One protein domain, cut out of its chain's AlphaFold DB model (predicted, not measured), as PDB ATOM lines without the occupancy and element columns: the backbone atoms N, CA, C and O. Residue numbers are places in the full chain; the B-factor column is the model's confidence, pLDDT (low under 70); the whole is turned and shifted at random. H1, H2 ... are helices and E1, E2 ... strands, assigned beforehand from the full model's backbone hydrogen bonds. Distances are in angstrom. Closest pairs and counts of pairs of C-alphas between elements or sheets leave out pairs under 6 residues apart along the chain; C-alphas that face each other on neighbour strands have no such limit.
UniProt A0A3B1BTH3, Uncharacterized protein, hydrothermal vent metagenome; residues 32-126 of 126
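This is residues 32 to 126 of the 126 residues of an uncharacterized protein of hydrothermal vent metagenome (UniProt A0A3B1BTH3). A long, narrow, twisted sheet of four strands side by side, E1 to E4, makes the length of the domain, with one short helix, H1, packed on it. An unnamed first stretch, residues 32 to 48, runs lengthwise on the E4 side of the sheet. The printed part has 95 residues, with one named helix and then four named strands along it; the sheet's order is E1, E2, E3, E4, antiparallel throughout, and the class is mostly strand. The whole is loose, with a radius of gyration of the C-alphas of 15.6 A, and a rod spanning 54 by 26 by 18 A.

H1, residues 49 to 56, is on the sheet formed by E1, residues 67 to 78, E2, residues 82 to 97, E3, residues 100 to 111, and E4, residues 116 to 125. The closest C-alphas of H1 and E2 are those of Gly 51 and Gly 86, 4.3 A apart. Every O i to N i+4 pair of H1 is within hydrogen-bond range. The strands form a meander, each the antiparallel neighbour of the one before, and each successive pair is a hairpin. N 72 and O 88 of E1 and E2 are 2.9 A apart, N 91 and O 106 of E2 and E3 2.8 A, and N 105 and O 121 of E3 and E4 2.9 A, within hydrogen-bond range. The edge strands E1 and E4 are apart.

H1 begins at C-alpha 49 (-52.334, 6.084, -28.240) and is 10.8 A long. E1 measures 35.9 A, E2 47.9 A, E3 37.0 A and E4 31.3 A, ending at C-alpha 125 (-25.875, 22.677, -25.990).

The C-alphas farthest apart, of Lys 32 and Gly 81, are 55.4 A apart. The printed part has no cut, and no link between named elements is long. The mean pLDDT of the printed part is 72.8; 26 residues are under 70, among them 32 to 48.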
ATOM      1  N   LYS A  32     -27.500  35.520 -15.834       29.73
ATOM      2  CA  LYS A  32     -26.966  34.411 -15.027       29.73
ATOM      3  C   LYS A  32     -27.056  33.137 -15.878       29.73
ATOM      4  O   LYS A  32     -28.079  32.958 -16.536       29.73
ATOM      5  N   PRO A  33     -26.030  32.268 -15.896       32.72
ATOM      6  CA  PRO A  33     -26.111  31.007 -16.618       32.72
ATOM      7  C   PRO A  33     -27.175  30.141 -15.943       32.72
ATOM      8  O   PRO A  33     -26.997  29.666 -14.822       32.72
ATOM      9  N   ILE A  34     -28.318  29.997 -16.603       39.09
ATOM     10  CA  ILE A  34     -29.335  29.028 -16.219       39.09
ATOM     11  C   ILE A  34     -28.840  27.672 -16.721       39.09
ATOM     12  O   ILE A  34     -28.763  27.428 -17.922       39.09
ATOM     13  N   THR A  35     -28.499  26.781 -15.795       31.38
ATOM     14  CA  THR A  35     -28.357  25.353 -16.085       31.38
ATOM     15  C   THR A  35     -29.762  24.781 -16.276       31.38
ATOM     16  O   THR A  35     -30.399  24.343 -15.320       31.38
ATOM     17  N   THR A  36     -30.305  24.852 -17.491       32.56
ATOM     18  CA  THR A  36     -31.635  24.299 -17.785       32.56
ATOM     19  C   THR A  36     -31.522  22.844 -18.205       32.56
ATOM     20  O   THR A  36     -31.099  22.518 -19.311       32.56
ATOM     21  N   ASN A  37     -31.924  21.989 -17.270       29.95
ATOM     22  CA  ASN A  37     -32.339  20.611 -17.478       29.95
ATOM     23  C   ASN A  37     -33.311  20.525 -18.671       29.95
ATOM     24  O   ASN A  37     -34.131  21.424 -18.864       29.95
ATOM     25  N   THR A  38     -33.207  19.465 -19.469       34.28
ATOM     26  CA  THR A  38     -34.064  19.183 -20.624       34.28
ATOM     27  C   THR A  38     -35.532  19.116 -20.197       34.28
ATOM     28  O   THR A  38     -36.026  18.062 -19.806       34.28
ATOM     29  N   THR A  39     -36.262  20.228 -20.271       34.69
ATOM     30  CA  THR A  39     -37.715  20.217 -20.078       34.69
ATOM     31  C   THR A  39     -38.368  19.980 -21.429       34.69
ATOM     32  O   THR A  39     -38.678  20.905 -22.181       34.69
ATOM     33  N   ASN A  40     -38.566  18.707 -21.760       35.41
ATOM     34  CA  ASN A  40     -39.531  18.325 -22.779       35.41
ATOM     35  C   ASN A  40     -40.918  18.588 -22.169       35.41
ATOM     36  O   ASN A  40     -41.502  17.713 -21.533       35.41
ATOM     37  N   THR A  41     -41.406  19.829 -22.236       39.81
ATOM     38  CA  THR A  41     -42.735  20.174 -21.721       39.81
ATOM     39  C   THR A  41     -43.777  19.666 -22.712       39.81
ATOM     40  O   THR A  41     -44.337  20.408 -23.517       39.81
ATOM     41  N   THR A  42     -44.064  18.369 -22.654       37.97
ATOM     42  CA  THR A  42     -45.280  17.816 -23.241       37.97
ATOM     43  C   THR A  42     -46.466  18.387 -22.476       37.97
ATOM     44  O   THR A  42     -46.808  17.903 -21.396       37.97
ATOM     45  N   VAL A  43     -47.121  19.408 -23.028       40.72
ATOM     46  CA  VAL A  43     -48.502  19.726 -22.652       40.72
ATOM     47  C   VAL A  43     -49.380  18.632 -23.262       40.72
ATOM     48  O   VAL A  43     -50.063  18.843 -24.256       40.72
ATOM     49  N   ASN A  44     -49.313  17.425 -22.689       41.66
ATOM     50  CA  ASN A  44     -50.134  16.287 -23.087       41.66
ATOM     51  C   ASN A  44     -51.589  16.570 -22.699       41.66
ATOM     52  O   ASN A  44     -52.093  16.091 -21.685       41.66
ATOM     53  N   GLN A  45     -52.292  17.349 -23.515       43.56
ATOM     54  CA  GLN A  45     -53.723  17.137 -23.654       43.56
ATOM     55  C   GLN A  45     -53.850  15.833 -24.440       43.56
ATOM     56  O   GLN A  45     -53.433  15.759 -25.592       43.56
ATOM     57  N   TYR A  46     -54.228  14.769 -23.728       43.59
ATOM     58  CA  TYR A  46     -54.154  13.388 -24.194       43.59
ATOM     59  C   TYR A  46     -54.901  13.208 -25.519       43.59
ATOM     60  O   TYR A  46     -56.131  13.161 -25.563       43.59
ATOM     61  N   SER A  47     -54.135  13.034 -26.590       54.62
ATOM     62  CA  SER A  47     -54.588  12.313 -27.761       54.62
ATOM     63  C   SER A  47     -54.480  10.815 -27.497       54.62
ATOM     64  O   SER A  47     -53.656  10.378 -26.695       54.62
ATOM     65  N   GLY A  48     -55.340  10.010 -28.118       67.00
ATOM     66  CA  GLY A  48     -55.265   8.556 -27.970       67.00
ATOM     67  C   GLY A  48     -53.895   7.991 -28.388       67.00
ATOM     68  O   GLY A  48     -53.057   8.694 -28.963       67.00
ATOM     69  N   ALA A  49     -53.643   6.720 -28.065       81.88
ATOM     70  CA  ALA A  49     -52.334   6.084 -28.240       81.88
ATOM     71  C   ALA A  49     -51.774   6.236 -29.668       81.88
ATOM     72  O   ALA A  49     -50.580   6.486 -29.832       81.88
ATOM     73  N   SER A  50     -52.631   6.189 -30.693       84.75
ATOM     74  CA  SER A  50     -52.212   6.368 -32.087       84.75
ATOM     75  C   SER A  50     -51.725   7.791 -32.363       84.75
ATOM     76  O   SER A  50     -50.790   7.992 -33.129       84.75
ATOM     77  N   GLY A  51     -52.312   8.798 -31.715       81.00
ATOM     78  CA  GLY A  51     -51.861  10.186 -31.817       81.00
ATOM     79  C   GLY A  51     -50.451  10.388 -31.254       81.00
ATOM     80  O   GLY A  51     -49.622  11.051 -31.878       81.00
ATOM     81  N   ALA A  52     -50.153   9.768 -30.109       83.62
ATOM     82  CA  ALA A  52     -48.819   9.792 -29.505       83.62
ATOM     83  C   ALA A  52     -47.779   9.005 -30.328       83.62
ATOM     84  O   ALA A  52     -46.640   9.438 -30.474       83.62
ATOM     85  N   MET A  53     -48.169   7.883 -30.931       84.56
ATOM     86  CA  MET A  53     -47.292   7.118 -31.824       84.56
ATOM     87  C   MET A  53     -46.994   7.873 -33.127       84.56
ATOM     88  O   MET A  53     -45.852   7.913 -33.579       84.56
ATOM     89  N   ALA A  54     -48.000   8.534 -33.711       84.19
ATOM     90  CA  ALA A  54     -47.818   9.358 -34.905       84.19
ATOM     91  C   ALA A  54     -46.855  10.530 -34.639       84.19
ATOM     92  O   ALA A  54     -46.059  10.900 -35.497       84.19
ATOM     93  N   MET A  55     -46.903  11.090 -33.430       83.12
ATOM     94  CA  MET A  55     -45.973  12.114 -32.958       83.12
ATOM     95  C   MET A  55     -44.531  11.629 -32.883       83.12
ATOM     96  O   MET A  55     -43.617  12.359 -33.277       83.12
ATOM     97  N   ASP A  56     -44.332  10.428 -32.352       87.56
ATOM     98  CA  ASP A  56     -43.017   9.817 -32.174       87.56
ATOM     99  C   ASP A  56     -42.353   9.486 -33.518       87.56
ATOM    100  O   ASP A  56     -41.159   9.710 -33.699       87.56
ATOM    101  N   ALA A  57     -43.153   9.114 -34.522       85.56
ATOM    102  CA  ALA A  57     -42.676   8.897 -35.889       85.56
ATOM    103  C   ALA A  57     -42.042  10.150 -36.537       85.56
ATOM    104  O   ALA A  57     -41.294  10.037 -37.509       85.56
ATOM    105  N   ILE A  58     -42.309  11.355 -36.014       84.69
ATOM    106  CA  ILE A  58     -41.711  12.598 -36.514       84.69
ATOM    107  C   ILE A  58     -40.357  12.835 -35.841       84.69
ATOM    108  O   ILE A  58     -40.286  13.237 -34.677       84.69
ATOM    109  N   THR A  59     -39.280  12.687 -36.608       83.38
ATOM    110  CA  THR A  59     -37.911  12.968 -36.152       83.38
ATOM    111  C   THR A  59     -37.347  14.204 -36.848       83.38
ATOM    112  O   THR A  59     -37.511  14.375 -38.055       83.38
ATOM    113  N   PHE A  60     -36.652  15.056 -36.093       80.44
ATOM    114  CA  PHE A  60     -35.933  16.214 -36.625       80.44
ATOM    115  C   PHE A  60     -34.435  16.011 -36.461       80.44
ATOM    116  O   PHE A  60     -33.970  15.673 -35.374       80.44
ATOM    117  N   SER A  61     -33.673  16.234 -37.531       75.50
ATOM    118  CA  SER A  61     -32.220  16.137 -37.458       75.50
ATOM    119  C   SER A  61     -31.633  17.432 -36.885       75.50
ATOM    120  O   SER A  61     -31.889  18.510 -37.434       75.50
ATOM    121  N   PRO A  62     -30.805  17.363 -35.829       65.25
ATOM    122  CA  PRO A  62     -30.082  18.528 -35.323       65.25
ATOM    123  C   PRO A  62     -29.003  19.022 -36.304       65.25
ATOM    124  O   PRO A  62     -28.544  20.152 -36.201       65.25
ATOM    125  N   ALA A  63     -28.615  18.221 -37.302       69.69
ATOM    126  CA  ALA A  63     -27.626  18.627 -38.303       69.69
ATOM    127  C   ALA A  63     -28.224  19.448 -39.464       69.69
ATOM    128  O   ALA A  63     -27.485  20.082 -40.220       69.69
ATOM    129  N   SER A  64     -29.550  19.445 -39.632       64.38
ATOM    130  CA  SER A  64     -30.211  20.157 -40.728       64.38
ATOM    131  C   SER A  64     -30.133  21.671 -40.536       64.38
ATOM    132  O   SER A  64     -30.589  22.210 -39.524       64.38
ATOM    133  N   LYS A  65     -29.615  22.392 -41.535       64.81
ATOM    134  CA  LYS A  65     -29.686  23.857 -41.555       64.81
ATOM    135  C   LYS A  65     -31.069  24.296 -42.037       64.81
ATOM    136  O   LYS A  65     -31.402  24.095 -43.199       64.81
ATOM    137  N   GLY A  66     -31.852  24.899 -41.143       71.00
ATOM    138  CA  GLY A  66     -33.163  25.476 -41.454       71.00
ATOM    139  C   GLY A  66     -34.339  24.821 -40.726       71.00
ATOM    140  O   GLY A  66     -34.165  24.024 -39.802       71.00
ATOM    141  N   VAL A  67     -35.544  25.211 -41.146       81.69
ATOM    142  CA  VAL A  67     -36.813  24.685 -40.632       81.69
ATOM    143  C   VAL A  67     -37.113  23.343 -41.298       81.69
ATOM    144  O   VAL A  67     -37.095  23.223 -42.520       81.69
ATOM    145  N   GLN A  68     -37.414  22.340 -40.485       83.88
ATOM    146  CA  GLN A  68     -37.837  21.004 -40.876       83.88
ATOM    147  C   GLN A  68     -39.331  20.854 -40.607       83.88
ATOM    148  O   GLN A  68     -39.827  21.283 -39.566       83.88
ATOM    149  N   ILE A  69     -40.037  20.215 -41.534       87.38
ATOM    150  CA  ILE A  69     -41.459  19.891 -41.407       87.38
ATOM    151  C   ILE A  69     -41.587  18.378 -41.535       87.38
ATOM    152  O   ILE A  69     -40.963  17.775 -42.406       87.38
ATOM    153  N   GLY A  70     -42.373  17.765 -40.657       85.94
ATOM    154  CA  GLY A  70     -42.597  16.327 -40.632       85.94
ATOM    155  C   GLY A  70     -44.073  15.985 -40.504       85.94
ATOM    156  O   GLY A  70     -44.851  16.734 -39.911       85.94
ATOM    157  N   ILE A  71     -44.441  14.836 -41.059       89.44
ATOM    158  CA  ILE A  71     -45.778  14.257 -40.955       89.44
ATOM    159  C   ILE A  71     -45.602  12.817 -40.486       89.44
ATOM    160  O   ILE A  71     -44.753  12.098 -41.011       89.44
ATOM    161  N   GLY A  72     -46.385  12.412 -39.495       86.69
ATOM    162  CA  GLY A  72     -46.415  11.051 -38.977       86.69
ATOM    163  C   GLY A  72     -47.832  10.498 -39.011       86.69
ATOM    164  O   GLY A  72     -48.804  11.245 -38.901       86.69
ATOM    165  N   ALA A  73     -47.952   9.187 -39.159       88.25
ATOM    166  CA  ALA A  73     -49.221   8.485 -39.066       88.25
ATOM    167  C   ALA A  73     -49.015   7.190 -38.288       88.25
ATOM    168  O   ALA A  73     -47.960   6.565 -38.386       88.25
ATOM    169  N   ALA A  74     -50.020   6.796 -37.521       88.31
ATOM    170  CA  ALA A  74     -50.000   5.551 -36.781       88.31
ATOM    171  C   ALA A  74     -51.392   4.938 -36.709       88.31
ATOM    172  O   ALA A  74     -52.418   5.619 -36.769       88.31
ATOM    173  N   TYR A  75     -51.396   3.625 -36.551       90.69
ATOM    174  CA  TYR A  75     -52.580   2.812 -36.377       90.69
ATOM    175  C   TYR A  75     -52.368   1.926 -35.159       90.69
ATOM    176  O   TYR A  75     -51.293   1.349 -34.997       90.69
ATOM    177  N   ASN A  76     -53.383   1.832 -34.309       84.94
ATOM    178  CA  ASN A  76     -53.340   1.022 -33.104       84.94
ATOM    179  C   ASN A  76     -54.593   0.155 -33.012       84.94
ATOM    180  O   ASN A  76     -55.717   0.664 -33.075       84.94
ATOM    181  N   GLU A  77     -54.395  -1.146 -32.823       88.31
ATOM    182  CA  GLU A  77     -55.464  -2.110 -32.576       88.31
ATOM    183  C   GLU A  77     -55.500  -2.470 -31.099       88.31
ATOM    184  O   GLU A  77     -54.506  -2.863 -30.492       88.31
ATOM    185  N   TYR A  78     -56.681  -2.357 -30.511       80.56
ATOM    186  CA  TYR A  78     -56.949  -2.793 -29.156       80.56
ATOM    187  C   TYR A  78     -57.479  -4.232 -29.197       80.56
ATOM    188  O   TYR A  78     -58.297  -4.581 -30.050       80.56
ATOM    189  N   GLY A  79     -57.094  -5.063 -28.222       83.31
ATOM    190  CA  GLY A  79     -57.491  -6.481 -28.146       83.31
ATOM    191  C   GLY A  79     -58.999  -6.760 -28.013       83.31
ATOM    192  O   GLY A  79     -59.406  -7.911 -27.935       83.31
ATOM    193  N   ASN A  80     -59.841  -5.725 -27.986       85.88
ATOM    194  CA  ASN A  80     -61.304  -5.803 -27.988       85.88
ATOM    195  C   ASN A  80     -61.925  -5.507 -29.370       85.88
ATOM    196  O   ASN A  80     -63.099  -5.140 -29.444       85.88
ATOM    197  N   GLY A  81     -61.146  -5.611 -30.453       81.50
ATOM    198  CA  GLY A  81     -61.612  -5.379 -31.829       81.50
ATOM    199  C   GLY A  81     -61.833  -3.906 -32.177       81.50
ATOM    200  O   GLY A  81     -62.401  -3.582 -33.216       81.50
ATOM    201  N   ARG A  82     -61.406  -2.993 -31.302       80.88
ATOM    202  CA  ARG A  82     -61.422  -1.554 -31.556       80.88
ATOM    203  C   ARG A  82     -60.099  -1.155 -32.198       80.88
ATOM    204  O   ARG A  82     -59.057  -1.605 -31.746       80.88
ATOM    205  N   SER A  83     -60.115  -0.218 -33.139       86.81
ATOM    206  CA  SER A  83     -58.887   0.375 -33.682       86.81
ATOM    207  C   SER A  83     -58.952   1.896 -33.776       86.81
ATOM    208  O   SER A  83     -60.035   2.481 -33.837       86.81
ATOM    209  N   GLU A  84     -57.800   2.541 -33.682       85.12
ATOM    210  CA  GLU A  84     -57.657   3.994 -33.683       85.12
ATOM    211  C   GLU A  84     -56.546   4.395 -34.644       85.12
ATOM    212  O   GLU A  84     -55.468   3.797 -34.662       85.12
ATOM    213  N   GLN A  85     -56.800   5.432 -35.425       89.06
ATOM    214  CA  GLN A  85     -55.849   6.025 -36.353       89.06
ATOM    215  C   GLN A  85     -55.448   7.402 -35.848       89.06
ATOM    216  O   GLN A  85     -56.284   8.174 -35.386       89.06
ATOM    217  N   GLY A  86     -54.162   7.712 -35.944       86.88
ATOM    218  CA  GLY A  86     -53.596   8.998 -35.566       86.88
ATOM    219  C   GLY A  86     -52.762   9.573 -36.697       86.88
ATOM    220  O   GLY A  86     -52.016   8.850 -37.354       86.88
ATOM    221  N   VAL A  87     -52.861  10.882 -36.898       88.19
ATOM    222  CA  VAL A  87     -51.977  11.659 -37.771       88.19
ATOM    223  C   VAL A  87     -51.366  12.805 -36.987       88.19
ATOM    224  O   VAL A  87     -52.006  13.405 -36.123       88.19
ATOM    225  N   ALA A  88     -50.117  13.111 -37.293       85.69
ATOM    226  CA  ALA A  88     -49.319  14.109 -36.617       85.69
ATOM    227  C   ALA A  88     -48.629  15.009 -37.637       85.69
ATOM    228  O   ALA A  88     -48.161  14.549 -38.676       85.69
ATOM    229  N   PHE A  89     -48.508  16.282 -37.289       87.69
ATOM    230  CA  PHE A  89     -47.724  17.273 -38.009       87.69
ATOM    231  C   PHE A  89     -46.718  17.872 -37.049       87.69
ATOM    232  O   PHE A  89     -47.031  18.112 -35.883       87.69
ATOM    233  N   GLY A  90     -45.516  18.138 -37.534       87.69
ATOM    234  CA  GLY A  90     -44.466  18.717 -36.724       87.69
ATOM    235  C   GLY A  90     -43.632  19.712 -37.502       87.69
ATOM    236  O   GLY A  90     -43.403  19.560 -38.698       87.69
ATOM    237  N   ILE A  91     -43.131  20.696 -36.774       86.38
ATOM    238  CA  ILE A  91     -42.135  21.654 -37.219       86.38
ATOM    239  C   ILE A  91     -40.973  21.631 -36.229       86.38
ATOM    240  O   ILE A  91     -41.176  21.563 -35.019       86.38
ATOM    241  N   GLY A  92     -39.749  21.671 -36.731       85.88
ATOM    242  CA  GLY A  92     -38.555  21.710 -35.902       85.88
ATOM    243  C   GLY A  92     -37.449  22.501 -36.567       85.88
ATOM    244  O   GLY A  92     -37.454  22.697 -37.778       85.88
ATOM    245  N   GLY A  93     -36.486  22.974 -35.795       80.38
ATOM    246  CA  GLY A  93     -35.388  23.751 -36.343       80.38
ATOM    247  C   GLY A  93     -34.265  23.949 -35.349       80.38
ATOM    248  O   GLY A  93     -34.466  23.876 -34.137       80.38
ATOM    249  N   ASN A  94     -33.084  24.210 -35.896       77.69
ATOM    250  CA  ASN A  94     -31.913  24.584 -35.123       77.69
ATOM    251  C   ASN A  94     -31.861  26.102 -34.977       77.69
ATOM    252  O   ASN A  94     -32.040  26.834 -35.953       77.69
ATOM    253  N   VAL A  95     -31.584  26.569 -33.769       74.44
ATOM    254  CA  VAL A  95     -31.374  27.977 -33.445       74.44
ATOM    255  C   VAL A  95     -30.068  28.109 -32.679       74.44
ATOM    256  O   VAL A  95     -29.786  27.321 -31.782       74.44
ATOM    257  N   CYS A  96     -29.258  29.099 -33.031       72.88
ATOM    258  CA  CYS A  96     -28.048  29.423 -32.287       72.88
ATOM    259  C   CYS A  96     -28.111  30.883 -31.853       72.88
ATOM    260  O   CYS A  96     -28.398  31.766 -32.662       72.88
ATOM    261  N   ALA A  97     -27.834  31.124 -30.577       69.50
ATOM    262  CA  ALA A  97     -27.654  32.442 -30.002       69.50
ATOM    263  C   ALA A  97     -26.223  32.517 -29.452       69.50
ATOM    264  O   ALA A  97     -25.890  31.879 -28.454       69.50
ATOM    265  N   ASN A  98     -25.366  33.292 -30.122       74.38
ATOM    266  CA  ASN A  98     -23.922  33.328 -29.869       74.38
ATOM    267  C   ASN A  98     -23.285  31.929 -29.992       74.38
ATOM    268  O   ASN A  98     -23.386  31.301 -31.042       74.38
ATOM    269  N   THR A  99     -22.623  31.448 -28.937       73.50
ATOM    270  CA  THR A  99     -21.981  30.125 -28.876       73.50
ATOM    271  C   THR A  99     -22.934  29.004 -28.457       73.50
ATOM    272  O   THR A  99     -22.545  27.843 -28.503       73.50
ATOM    273  N   VAL A 100     -24.166  29.330 -28.051       65.25
ATOM    274  CA  VAL A 100     -25.158  28.355 -27.581       65.25
ATOM    275  C   VAL A 100     -26.065  27.978 -28.744       65.25
ATOM    276  O   VAL A 100     -26.731  28.836 -29.324       65.25
ATOM    277  N   CYS A 101     -26.118  26.692 -29.069       73.56
ATOM    278  CA  CYS A 101     -26.991  26.159 -30.111       73.56
ATOM    279  C   CYS A 101     -28.029  25.220 -29.509       73.56
ATOM    280  O   CYS A 101     -27.772  24.529 -28.525       73.56
ATOM    281  N   GLY A 102     -29.205  25.173 -30.114       74.06
ATOM    282  CA  GLY A 102     -30.276  24.296 -29.689       74.06
ATOM    283  C   GLY A 102     -31.233  23.928 -30.806       74.06
ATOM    284  O   GLY A 102     -31.217  24.505 -31.892       74.06
ATOM    285  N   VAL A 103     -32.078  22.950 -30.513       76.75
ATOM    286  CA  VAL A 103     -33.198  22.519 -31.344       76.75
ATOM    287  C   VAL A 103     -34.476  22.981 -30.664       76.75
ATOM    288  O   VAL A 103     -34.632  22.789 -29.461       76.75
ATOM    289  N   ILE A 104     -35.401  23.550 -31.429       81.62
ATOM    290  CA  ILE A 104     -36.782  23.793 -31.003       81.62
ATOM    291  C   ILE A 104     -37.688  22.971 -31.907       81.62
ATOM    292  O   ILE A 104     -37.492  22.945 -33.124       81.62
ATOM    293  N   ASN A 105     -38.693  22.320 -31.335       81.62
ATOM    294  CA  ASN A 105     -39.692  21.590 -32.096       81.62
ATOM    295  C   ASN A 105     -41.094  21.733 -31.502       81.62
ATOM    296  O   ASN A 105     -41.280  21.827 -30.294       81.62
ATOM    297  N   GLY A 106     -42.092  21.700 -32.372       84.12
ATOM    298  CA  GLY A 106     -43.505  21.687 -32.028       84.12
ATOM    299  C   GLY A 106     -44.228  20.668 -32.890       84.12
ATOM    300  O   GLY A 106     -43.903  20.497 -34.065       84.12
ATOM    301  N   LYS A 107     -45.190  19.959 -32.315       83.44
ATOM    302  CA  LYS A 107     -45.959  18.944 -33.015       83.44
ATOM    303  C   LYS A 107     -47.429  18.969 -32.562       83.44
ATOM    304  O   LYS A 107     -47.698  19.137 -31.375       83.44
ATOM    305  N   ILE A 108     -48.372  18.796 -33.491       84.56
ATOM    306  CA  ILE A 108     -49.820  18.639 -33.244       84.56
ATOM    307  C   ILE A 108     -50.377  17.348 -33.858       84.56
ATOM    308  O   ILE A 108     -49.942  16.945 -34.936       84.56
ATOM    309  N   ASN A 109     -51.285  16.657 -33.170       81.88
ATOM    310  CA  ASN A 109     -51.886  15.425 -33.681       81.88
ATOM    311  C   ASN A 109     -53.404  15.425 -33.553       81.88
ATOM    312  O   ASN A 109     -53.971  16.130 -32.717       81.88
ATOM    313  N   TYR A 110     -54.010  14.577 -34.373       83.12
ATOM    314  CA  TYR A 110     -55.426  14.264 -34.387       83.12
ATOM    315  C   TYR A 110     -55.624  12.758 -34.503       83.12
ATOM    316  O   TYR A 110     -54.879  12.088 -35.222       83.12
ATOM    317  N   THR A 111     -56.665  12.243 -33.854       83.56
ATOM    318  CA  THR A 111     -57.136  10.870 -34.045       83.56
ATOM    319  C   THR A 111     -58.517  10.833 -34.690       83.56
ATOM    320  O   THR A 111     -59.314  11.763 -34.550       83.56
ATOM    321  N   ASP A 112     -58.826   9.731 -35.370       80.69
ATOM    322  CA  ASP A 112     -60.147   9.448 -35.953       80.69
ATOM    323  C   ASP A 112     -61.274   9.400 -34.904       80.69
ATOM    324  O   ASP A 112     -62.446   9.596 -35.221       80.69
ATOM    325  N   ARG A 113     -60.914   9.215 -33.631       80.12
ATOM    326  CA  ARG A 113     -61.818   9.264 -32.473       80.12
ATOM    327  C   ARG A 113     -61.977  10.652 -31.853       80.12
ATOM    328  O   ARG A 113     -62.578  10.777 -30.789       80.12
ATOM    329  N   GLY A 114     -61.439  11.686 -32.497       71.75
ATOM    330  CA  GLY A 114     -61.552  13.075 -32.055       71.75
ATOM    331  C   GLY A 114     -60.558  13.482 -30.965       71.75
ATOM    332  O   GLY A 114     -60.675  14.585 -30.432       71.75
ATOM    333  N   GLY A 115     -59.580  12.630 -30.640       76.50
ATOM    334  CA  GLY A 115     -58.484  12.985 -29.742       76.50
ATOM    335  C   GLY A 115     -57.536  13.974 -30.414       76.50
ATOM    336  O   GLY A 115     -57.247  13.850 -31.601       76.50
ATOM    337  N   GLN A 116     -57.050  14.955 -29.657       79.75
ATOM    338  CA  GLN A 116     -56.133  15.986 -30.141       79.75
ATOM    339  C   GLN A 116     -55.047  16.212 -29.106       79.75
ATOM    340  O   GLN A 116     -55.319  16.141 -27.910       79.75
ATOM    341  N   GLY A 117     -53.831  16.499 -29.560       75.50
ATOM    342  CA  GLY A 117     -52.722  16.769 -28.656       75.50
ATOM    343  C   GLY A 117     -51.672  17.675 -29.272       75.50
ATOM    344  O   GLY A 117     -51.508  17.730 -30.493       75.50
ATOM    345  N   ILE A 118     -50.945  18.371 -28.402       77.94
ATOM    346  CA  ILE A 118     -49.850  19.273 -28.753       77.94
ATOM    347  C   ILE A 118     -48.610  18.915 -27.933       77.94
ATOM    348  O   ILE A 118     -48.695  18.634 -26.742       77.94
ATOM    349  N   ALA A 119     -47.442  18.927 -28.563       77.50
ATOM    350  CA  ALA A 119     -46.162  18.715 -27.903       77.50
ATOM    351  C   ALA A 119     -45.169  19.780 -28.362       77.50
ATOM    352  O   ALA A 119     -45.034  20.024 -29.561       77.50
ATOM    353  N   ILE A 120     -44.469  20.408 -27.420       78.81
ATOM    354  CA  ILE A 120     -43.433  21.404 -27.702       78.81
ATOM    355  C   ILE A 120     -42.180  20.996 -26.930       78.81
ATOM    356  O   ILE A 120     -42.248  20.693 -25.741       78.81
ATOM    357  N   GLY A 121     -41.045  20.965 -27.618       75.75
ATOM    358  CA  GLY A 121     -39.758  20.565 -27.070       75.75
ATOM    359  C   GLY A 121     -38.664  21.561 -27.429       75.75
ATOM    360  O   GLY A 121     -38.733  22.264 -28.441       75.75
ATOM    361  N   SER A 122     -37.644  21.626 -26.578       74.38
ATOM    362  CA  SER A 122     -36.384  22.277 -26.920       74.38
ATOM    363  C   SER A 122     -35.205  21.555 -26.274       74.38
ATOM    364  O   SER A 122     -35.351  20.887 -25.251       74.38
ATOM    365  N   THR A 123     -34.031  21.640 -26.889       72.12
ATOM    366  CA  THR A 123     -32.776  21.080 -26.367       72.12
ATOM    367  C   THR A 123     -31.648  22.047 -26.675       72.12
ATOM    368  O   THR A 123     -31.590  22.553 -27.788       72.12
ATOM    369  N   TRP A 124     -30.755  22.294 -25.718       66.12
ATOM    370  CA  TRP A 124     -29.674  23.277 -25.838       66.12
ATOM    371  C   TRP A 124     -28.324  22.639 -25.505       66.12
ATOM    372  O   TRP A 124     -28.242  21.787 -24.624       66.12
ATOM    373  N   SER A 125     -27.276  23.046 -26.217       67.88
ATOM    374  CA  SER A 125     -25.875  22.677 -25.990       67.88
ATOM    375  C   SER A 125     -25.078  23.940 -25.667       67.88
ATOM    376  O   SER A 125     -25.195  24.937 -26.387       67.88
ATOM    377  N   PHE A 126     -24.316  23.894 -24.575       67.94
ATOM    378  CA  PHE A 126     -23.518  24.992 -24.022       67.94
ATOM    379  C   PHE A 126     -22.030  24.649 -24.005       67.94
ATOM    380  O   PHE A 126     -21.706  23.445 -23.885       67.94
TER     381      PHE A 126